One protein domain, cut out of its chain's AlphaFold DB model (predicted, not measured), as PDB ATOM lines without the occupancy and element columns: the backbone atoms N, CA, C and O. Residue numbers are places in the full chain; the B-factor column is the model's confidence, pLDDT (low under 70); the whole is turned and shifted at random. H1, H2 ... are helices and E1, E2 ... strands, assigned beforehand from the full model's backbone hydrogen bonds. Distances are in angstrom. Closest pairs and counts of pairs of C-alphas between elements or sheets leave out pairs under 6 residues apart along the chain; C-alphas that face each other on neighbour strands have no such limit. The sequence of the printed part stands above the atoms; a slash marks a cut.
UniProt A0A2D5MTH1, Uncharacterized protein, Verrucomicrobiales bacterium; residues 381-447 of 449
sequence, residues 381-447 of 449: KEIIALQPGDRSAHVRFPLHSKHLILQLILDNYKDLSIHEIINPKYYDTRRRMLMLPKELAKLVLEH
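AT A GLANCE: This is residues 381 to 447 of the 449 residues of an uncharacterized protein of Verrucomicrobiales bacterium (UniProt A0A2D5MTH1). A two-stranded antiparallel ribbon, E1 with E2, has the short helices H1 and H4 and residues 404 to 406 of H2 near its strand E1; H4 packs on both H1 and H2, and a fourth short helix, H3, sits next to H2 and H4, apart from E1. The printed part, 67 residues, runs H1 E1 H2 H3 E2 H4 and is mixed in class. It is compact, with a radius of gyration of the C-alphas of 11.0 A and spans of 29 by 26 by 21 A.

HOW THE PARTS SIT: H1, residues 381 to 386, touches H4, residues 438 to 445, at C-alphas 384 and 438, the closest, 6.7 A apart, a shallow tilt of 22 degrees, opposite ways. E1, residues 394 to 398, and E2, residues 433 to 437, are antiparallel; N 395 and O 436, 2.8 A apart, are within hydrogen-bond range. H2, residues 404 to 411, touches H4, closest C-alphas 409 and 444, 6.5 A. H3, residues 413 to 419, is close to H2 but not clearly touching, closest C-alphas 409 and 416, 6.9 A. Every O i to N i+4 pair is within range in H1, H2 and H4; H3 has 1 of 3, and 2 of 4 O i to N i+3.

IN THESE COORDINATES: H1 begins at C-alpha 381 (152.862, 190.388, 141.938); H4, 10.8 A long, ends at C-alpha 445 (159.336, 191.401, 139.084).

THE WHOLE: The printed part has no cut; the H3 to E2 link is long, and residue 401 is under pLDDT 70.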
ATOM      1  N   LYS A 381     153.204 191.764 142.347       92.06
ATOM      2  CA  LYS A 381     152.862 190.388 141.938       92.06
ATOM      3  C   LYS A 381     151.359 190.095 142.012       92.06
ATOM      4  O   LYS A 381     150.820 189.457 141.112       92.06
ATOM      5  N   GLU A 382     150.687 190.563 143.061       92.56
ATOM      6  CA  GLU A 382     149.243 190.390 143.239       92.56
ATOM      7  C   GLU A 382     148.472 191.232 142.224       92.56
ATOM      8  O   GLU A 382     147.570 190.713 141.574       92.56
ATOM      9  N   ILE A 383     148.880 192.489 142.008       92.75
ATOM     10  CA  ILE A 383     148.271 193.372 141.001       92.75
ATOM     11  C   ILE A 383     148.324 192.715 139.613       92.75
ATOM     12  O   ILE A 383     147.314 192.667 138.913       92.75
ATOM     13  N   ILE A 384     149.472 192.151 139.224       92.50
ATOM     14  CA  ILE A 384     149.617 191.441 137.944       92.50
ATOM     15  C   ILE A 384     148.720 190.200 137.883       92.50
ATOM     16  O   ILE A 384     148.096 189.953 136.850       92.50
ATOM     17  N   ALA A 385     148.663 189.410 138.958       92.69
ATOM     18  CA  ALA A 385     147.857 188.189 139.010       92.69
ATOM     19  C   ALA A 385     146.346 188.470 138.951       92.69
ATOM     20  O   ALA A 385     145.592 187.650 138.419       92.69
ATOM     21  N   LEU A 386     145.918 189.615 139.488       93.94
ATOM     22  CA  LEU A 386     144.534 190.082 139.521       93.94
ATOM     23  C   LEU A 386     144.125 190.850 138.257       93.94
ATOM     24  O   LEU A 386     142.934 190.988 138.000       93.94
ATOM     25  N   GLN A 387     145.076 191.355 137.467       93.19
ATOM     26  CA  GLN A 387     144.793 192.138 136.266       93.19
ATOM     27  C   GLN A 387     144.136 191.273 135.170       93.19
ATOM     28  O   GLN A 387     144.775 190.335 134.668       93.19
ATOM     29  N   PRO A 388     142.909 191.620 134.727       91.38
ATOM     30  CA  PRO A 388     142.280 190.966 133.590       91.38
ATOM     31  C   PRO A 388     142.974 191.293 132.270       91.38
ATOM     32  O   PRO A 388     143.538 192.378 132.097       91.38
ATOM     33  N   GLY A 389     142.843 190.365 131.325       87.81
ATOM     34  CA  GLY A 389     143.377 190.473 129.974       87.81
ATOM     35  C   GLY A 389     144.589 189.576 129.732       87.81
ATOM     36  O   GLY A 389     145.064 188.862 130.618       87.81
ATOM     37  N   ASP A 390     145.048 189.593 128.486       85.38
ATOM     38  CA  ASP A 390     146.171 188.789 128.030       85.38
ATOM     39  C   ASP A 390     147.525 189.434 128.381       85.38
ATOM     40  O   ASP A 390     147.651 190.302 129.248       85.38
ATOM     41  N   ARG A 391     148.575 188.981 127.703       80.88
ATOM     42  CA  ARG A 391     149.949 189.455 127.874       80.88
ATOM     43  C   ARG A 391     150.153 190.935 127.512       80.88
ATOM     44  O   ARG A 391     151.034 191.581 128.076       80.88
ATOM     45  N   SER A 392     149.319 191.474 126.626       84.38
ATOM     46  CA  SER A 392     149.368 192.864 126.161       84.38
ATOM     47  C   SER A 392     148.553 193.826 127.032       84.38
ATOM     48  O   SER A 392     148.666 195.047 126.890       84.38
ATOM     49  N   ALA A 393     147.743 193.296 127.955       89.62
ATOM     50  CA  ALA A 393     146.929 194.102 128.852       89.62
ATOM     51  C   ALA A 393     147.800 195.030 129.709       89.62
ATOM     52  O   ALA A 393     148.835 194.627 130.240       89.62
ATOM     53  N   HIS A 394     147.368 196.282 129.859       90.88
ATOM     54  CA  HIS A 394     148.090 197.264 130.663       90.88
ATOM     55  C   HIS A 394     147.741 197.087 132.143       90.88
ATOM     56  O   HIS A 394     146.600 197.302 132.558       90.88
ATOM     57  N   VAL A 395     148.744 196.718 132.933       91.12
ATOM     58  CA  VAL A 395     148.704 196.666 134.391       91.12
ATOM     59  C   VAL A 395     148.962 198.068 134.930       91.12
ATOM     60  O   VAL A 395     149.901 198.743 134.502       91.12
ATOM     61  N   ARG A 396     148.126 198.508 135.872       90.44
ATOM     62  CA  ARG A 396     148.273 199.810 136.527       90.44
ATOM     63  C   ARG A 396     148.969 199.653 137.867       90.44
ATOM     64  O   ARG A 396     148.564 198.826 138.676       90.44
ATOM     65  N   PHE A 397     149.960 200.497 138.112       89.62
ATOM     66  CA  PHE A 397     150.690 200.567 139.367       89.62
ATOM     67  C   PHE A 397     150.667 201.989 139.943       89.62
ATOM     68  O   PHE A 397     150.800 202.952 139.180       89.62
ATOM     69  N   PRO A 398     150.552 202.150 141.272       86.25
ATOM     70  CA  PRO A 398     150.711 203.442 141.932       86.25
ATOM     71  C   PRO A 398     152.068 204.085 141.650       86.25
ATOM     72  O   PRO A 398     153.118 203.454 141.790       86.25
ATOM     73  N   LEU A 399     152.061 205.372 141.296       80.38
ATOM     74  CA  LEU A 399     153.276 206.141 141.038       80.38
ATOM     75  C   LEU A 399     153.722 206.923 142.284       80.38
ATOM     76  O   LEU A 399     153.666 208.153 142.319       80.38
ATOM     77  N   HIS A 400     154.163 206.220 143.326       78.81
ATOM     78  CA  HIS A 400     154.778 206.858 144.492       78.81
ATOM     79  C   HIS A 400     155.996 206.075 144.994       78.81
ATOM     80  O   HIS A 400     156.015 204.849 144.963       78.81
ATOM     81  N   SER A 401     157.003 206.782 145.520       64.81
ATOM     82  CA  SER A 401     158.325 206.233 145.899       64.81
ATOM     83  C   SER A 401     158.299 205.102 146.931       64.81
ATOM     84  O   SER A 401     159.273 204.369 147.079       64.81
ATOM     85  N   LYS A 402     157.188 204.952 147.656       77.19
ATOM     86  CA  LYS A 402     156.988 203.873 148.629       77.19
ATOM     87  C   LYS A 402     156.465 202.565 148.025       77.19
ATOM     88  O   LYS A 402     156.415 201.579 148.746       77.19
ATOM     89  N   HIS A 403     156.021 202.558 146.766       86.06
ATOM     90  CA  HIS A 403     155.479 201.347 146.153       86.06
ATOM     91  C   HIS A 403     156.619 200.496 145.592       86.06
ATOM     92  O   HIS A 403     157.459 201.010 144.848       86.06
ATOM     93  N   LEU A 404     156.615 199.197 145.902       87.50
ATOM     94  CA  LEU A 404     157.715 198.277 145.590       87.50
ATOM     95  C   LEU A 404     158.086 198.274 144.101       87.50
ATOM     96  O   LEU A 404     159.257 198.330 143.764       87.50
ATOM     97  N   ILE A 405     157.101 198.302 143.198       87.25
ATOM     98  CA  ILE A 405     157.368 198.308 141.748       87.25
ATOM     99  C   ILE A 405     158.282 199.458 141.305       87.25
ATOM    100  O   ILE A 405     159.127 199.272 140.438       87.25
ATOM    101  N   LEU A 406     158.140 200.645 141.902       86.88
ATOM    102  CA  LEU A 406     158.953 201.795 141.533       86.88
ATOM    103  C   LEU A 406     160.358 201.666 142.122       86.88
ATOM    104  O   LEU A 406     161.314 202.055 141.464       86.88
ATOM    105  N   GLN A 407     160.482 201.089 143.320       87.75
ATOM    106  CA  GLN A 407     161.777 200.761 143.921       87.75
ATOM    107  C   GLN A 407     162.527 199.751 143.049       87.75
ATOM    108  O   GLN A 407     163.632 200.046 142.613       87.75
ATOM    109  N   LEU A 408     161.871 198.655 142.653       88.94
ATOM    110  CA  LEU A 408     162.442 197.646 141.756       88.94
ATOM    111  C   LEU A 408     162.916 198.247 140.425       88.94
ATOM    112  O   LEU A 408     164.011 197.924 139.967       88.94
ATOM    113  N   ILE A 409     162.132 199.152 139.823       88.69
ATOM    114  CA  ILE A 409     162.519 199.841 138.580       88.69
ATOM    115  C   ILE A 409     163.758 200.719 138.781       88.69
ATOM    116  O   ILE A 409     164.629 200.750 137.913       88.69
ATOM    117  N   LEU A 410     163.827 201.462 139.887       88.44
ATOM    118  CA  LEU A 410     164.938 202.371 140.168       88.44
ATOM    119  C   LEU A 410     166.222 201.607 140.511       88.44
ATOM    120  O   LEU A 410     167.280 201.932 139.970       88.44
ATOM    121  N   ASP A 411     166.120 200.576 141.346       89.50
ATOM    122  CA  ASP A 411     167.258 199.778 141.807       89.50
ATOM    123  C   ASP A 411     167.878 198.960 140.662       89.50
ATOM    124  O   ASP A 411     169.097 198.804 140.595       89.50
ATOM    125  N   ASN A 412     167.056 198.522 139.700       89.31
ATOM    126  CA  ASN A 412     167.475 197.718 138.544       89.31
ATOM    127  C   ASN A 412     167.460 198.511 137.226       89.31
ATOM    128  O   ASN A 412     167.372 197.939 136.137       89.31
ATOM    129  N   TYR A 413     167.552 199.844 137.294       87.44
ATOM    130  CA  TYR A 413     167.384 200.712 136.125       87.44
ATOM    131  C   TYR A 413     168.322 200.372 134.962       87.44
ATOM    132  O   TYR A 413     167.906 200.436 133.808       87.44
ATOM    133  N   LYS A 414     169.580 199.999 135.238       86.62
ATOM    134  CA  LYS A 414     170.558 199.683 134.181       86.62
ATOM    135  C   LYS A 414     170.063 198.547 133.286       86.62
ATOM    136  O   LYS A 414     170.098 198.688 132.066       86.62
ATOM    137  N   ASP A 415     169.516 197.500 133.889       86.19
ATOM    138  CA  ASP A 415     169.055 196.305 133.183       86.19
ATOM    139  C   ASP A 415     167.697 196.561 132.516       86.19
ATOM    140  O   ASP A 415     167.470 196.211 131.359       86.19
ATOM    141  N   LEU A 416     166.818 197.286 133.211       87.12
ATOM    142  CA  LEU A 416     165.468 197.590 132.740       87.12
ATOM    143  C   LEU A 416     165.409 198.715 131.695       87.12
ATOM    144  O   LEU A 416     164.408 198.848 130.985       87.12
ATOM    145  N   SER A 417     166.461 199.529 131.562       83.94
ATOM    146  CA  SER A 417     166.492 200.664 130.628       83.94
ATOM    147  C   SER A 417     166.372 200.240 129.160       83.94
ATOM    148  O   SER A 417     165.789 200.972 128.361       83.94
ATOM    149  N   ILE A 418     166.819 199.023 128.827       88.31
ATOM    150  CA  ILE A 418     166.735 198.417 127.487       88.31
ATOM    151  C   ILE A 418     165.275 198.237 127.038       88.31
ATOM    152  O   ILE A 418     164.976 198.279 125.847       88.31
ATOM    153  N   HIS A 419     164.350 198.086 127.987       85.62
ATOM    154  CA  HIS A 419     162.924 197.890 127.724       85.62
ATOM    155  C   HIS A 419     162.117 199.200 127.695       85.62
ATOM    156  O   HIS A 419     160.889 199.157 127.628       85.62
ATOM    157  N   GLU A 420     162.780 200.362 127.765       85.69
ATOM    158  CA  GLU A 420     162.147 201.690 127.779       85.69
ATOM    159  C   GLU A 420     161.025 201.839 128.830       85.69
ATOM    160  O   GLU A 420     159.996 202.468 128.580       85.69
ATOM    161  N   ILE A 421     161.193 201.257 130.022       81.69
ATOM    162  CA  ILE A 421     160.142 201.257 131.060       81.69
ATOM    163  C   ILE A 421     159.832 202.681 131.550       81.69
ATOM    164  O   ILE A 421     158.680 203.016 131.824       81.69
ATOM    165  N   ILE A 422     160.843 203.554 131.587       80.31
ATOM    166  CA  ILE A 422     160.698 204.983 131.896       80.31
ATOM    167  C   ILE A 422     160.394 205.755 130.602       80.31
ATOM    168  O   ILE A 422     161.174 206.590 130.148       80.31
ATOM    169  N   ASN A 423     159.260 205.447 129.970       84.50
ATOM    170  CA  ASN A 423     158.786 206.129 128.764       84.50
ATOM    171  C   ASN A 423     157.474 206.874 129.062       84.50
ATOM    172  O   ASN A 423     156.544 206.236 129.557       84.50
ATOM    173  N   PRO A 424     157.352 208.182 128.733       84.94
ATOM    174  CA  PRO A 424     156.133 208.980 128.914       84.94
ATOM    175  C   PRO A 424     154.830 208.285 128.485       84.94
ATOM    176  O   PRO A 424     153.795 208.506 129.109       84.94
ATOM    177  N   LYS A 425     154.881 207.399 127.476       88.50
ATOM    178  CA  LYS A 425     153.729 206.612 126.997       88.50
ATOM    179  C   LYS A 425     153.104 205.702 128.063       88.50
ATOM    180  O   LYS A 425     151.920 205.393 127.977       88.50
ATOM    181  N   TYR A 426     153.883 205.288 129.061       88.56
ATOM    182  CA  TYR A 426     153.444 204.426 130.155       88.56
ATOM    183  C   TYR A 426     152.954 205.208 131.379       88.56
ATOM    184  O   TYR A 426     152.636 204.602 132.394       88.56
ATOM    185  N   TYR A 427     152.854 206.536 131.321       87.25
ATOM    186  CA  TYR A 427     152.416 207.334 132.466       87.25
ATOM    187  C   TYR A 427     151.006 207.885 132.256       87.25
ATOM    188  O   TYR A 427     150.761 208.709 131.377       87.25
ATOM    189  N   ASP A 428     150.080 207.488 133.130       85.25
ATOM    190  CA  ASP A 428     148.785 208.153 133.252       85.25
ATOM    191  C   ASP A 428     148.933 209.353 134.195       85.25
ATOM    192  O   ASP A 428     148.865 209.234 135.424       85.25
ATOM    193  N   THR A 429     149.150 210.533 133.612       77.38
ATOM    194  CA  THR A 429     149.320 211.790 134.357       77.38
ATOM    195  C   THR A 429     148.061 212.215 135.108       77.38
ATOM    196  O   THR A 429     148.168 212.866 136.149       77.38
ATOM    197  N   ARG A 430     146.868 211.823 134.639       80.25
ATOM    198  CA  ARG A 430     145.595 212.158 135.298       80.25
ATOM    199  C   ARG A 430     145.415 211.350 136.574       80.25
ATOM    200  O   ARG A 430     144.956 211.885 137.581       80.25
ATOM    201  N   ARG A 431     145.787 210.071 136.538       75.50
ATOM    202  CA  ARG A 431     145.614 209.142 137.664       75.50
ATOM    203  C   ARG A 431     146.852 208.969 138.526       75.50
ATOM    204  O   ARG A 431     146.748 208.369 139.589       75.50
ATOM    205  N   ARG A 432     147.996 209.514 138.097       84.56
ATOM    206  CA  ARG A 432     149.308 209.309 138.730       84.56
ATOM    207  C   ARG A 432     149.621 207.816 138.866       84.56
ATOM    208  O   ARG A 432     149.957 207.334 139.944       84.56
ATOM    209  N   MET A 433     149.471 207.089 137.761       88.12
ATOM    210  CA  MET A 433     149.734 205.651 137.687       88.12
ATOM    211  C   MET A 433     150.732 205.341 136.574       88.12
ATOM    212  O   MET A 433     150.728 205.984 135.524       88.12
ATOM    213  N   LEU A 434     151.560 204.328 136.809       89.44
ATOM    214  CA  LEU A 434     152.389 203.693 135.794       89.44
ATOM    215  C   LEU A 434     151.577 202.569 135.132       89.44
ATOM    216  O   LEU A 434     151.023 201.717 135.821       89.44
ATOM    217  N   MET A 435     151.492 202.575 133.808       92.31
ATOM    218  CA  MET A 435     150.752 201.623 132.986       92.31
ATOM    219  C   MET A 435     151.729 200.799 132.154       92.31
ATOM    220  O   MET A 435     152.170 201.247 131.100       92.31
ATOM    221  N   LEU A 436     152.050 199.591 132.607       91.25
ATOM    222  CA  LEU A 436     152.949 198.690 131.884       91.25
ATOM    223  C   LEU A 436     152.161 197.541 131.251       91.25
ATOM    224  O   LEU A 436     151.293 196.979 131.917       91.25
ATOM    225  N   PRO A 437     152.470 197.129 130.010       91.94
ATOM    226  CA  PRO A 437     152.045 195.833 129.495       91.94
ATOM    227  C   PRO A 437     152.381 194.710 130.488       91.94
ATOM    228  O   PRO A 437     153.449 194.729 131.105       91.94
ATOM    229  N   LYS A 438     151.492 193.722 130.632       91.19
ATOM    230  CA  LYS A 438     151.621 192.629 131.612       91.19
ATOM    231  C   LYS A 438     152.948 191.875 131.473       91.19
ATOM    232  O   LYS A 438     153.517 191.483 132.486       91.19
ATOM    233  N   GLU A 439     153.469 191.710 130.258       90.50
ATOM    234  CA  GLU A 439     154.804 191.131 130.025       90.50
ATOM    235  C   GLU A 439     155.937 191.987 130.598       90.50
ATOM    236  O   GLU A 439     156.763 191.469 131.345       90.50
ATOM    237  N   LEU A 440     155.947 193.295 130.326       90.19
ATOM    238  CA  LEU A 440     156.964 194.199 130.876       90.19
ATOM    239  C   LEU A 440     156.874 194.279 132.403       90.19
ATOM    240  O   LEU A 440     157.892 194.280 133.085       90.19
ATOM    241  N   ALA A 441     155.659 194.289 132.952       90.88
ATOM    242  CA  ALA A 441     155.445 194.266 134.393       90.88
ATOM    243  C   ALA A 441     156.005 192.990 135.051       90.88
ATOM    244  O   ALA A 441     156.531 193.056 136.159       90.88
ATOM    245  N   LYS A 442     155.908 191.836 134.373       90.44
ATOM    246  CA  LYS A 442     156.490 190.574 134.850       90.44
ATOM    247  C   LYS A 442     158.015 190.615 134.848       90.44
ATOM    248  O   LYS A 442     158.590 190.197 135.843       90.44
ATOM    249  N   LEU A 443     158.639 191.182 133.810       89.69
ATOM    250  CA  LEU A 443     160.099 191.355 133.752       89.69
ATOM    251  C   LEU A 443     160.624 192.174 134.936       89.69
ATOM    252  O   LEU A 443     161.599 191.787 135.564       89.69
ATOM    253  N   VAL A 444     159.941 193.264 135.306       87.81
ATOM    254  CA  VAL A 444     160.333 194.063 136.485       87.81
ATOM    255  C   VAL A 444     160.339 193.219 137.767       87.81
ATOM    256  O   VAL A 444     161.194 193.423 138.623       87.81
ATOM    257  N   LEU A 445     159.411 192.266 137.905       89.25
ATOM    258  CA  LEU A 445     159.336 191.401 139.084       89.25
ATOM    259  C   LEU A 445     160.335 190.246 139.094       89.25
ATOM    260  O   LEU A 445     160.496 189.624 140.135       89.25
ATOM    261  N   GLU A 446     161.017 189.946 137.990       88.44
ATOM    262  CA  GLU A 446     162.101 188.951 138.002       88.44
ATOM    263  C   GLU A 446     163.297 189.418 138.849       88.44
ATOM    264  O   GLU A 446     164.102 188.601 139.287       88.44
ATOM    265  N   HIS A 447     163.368 190.722 139.135       81.88
ATOM    266  CA  HIS A 447     164.367 191.348 139.999       81.88
ATOM    267  C   HIS A 447     163.934 191.467 141.475       81.88
ATOM    268  O   HIS A 447     164.648 192.066 142.278       81.88
TER     269      HIS A 447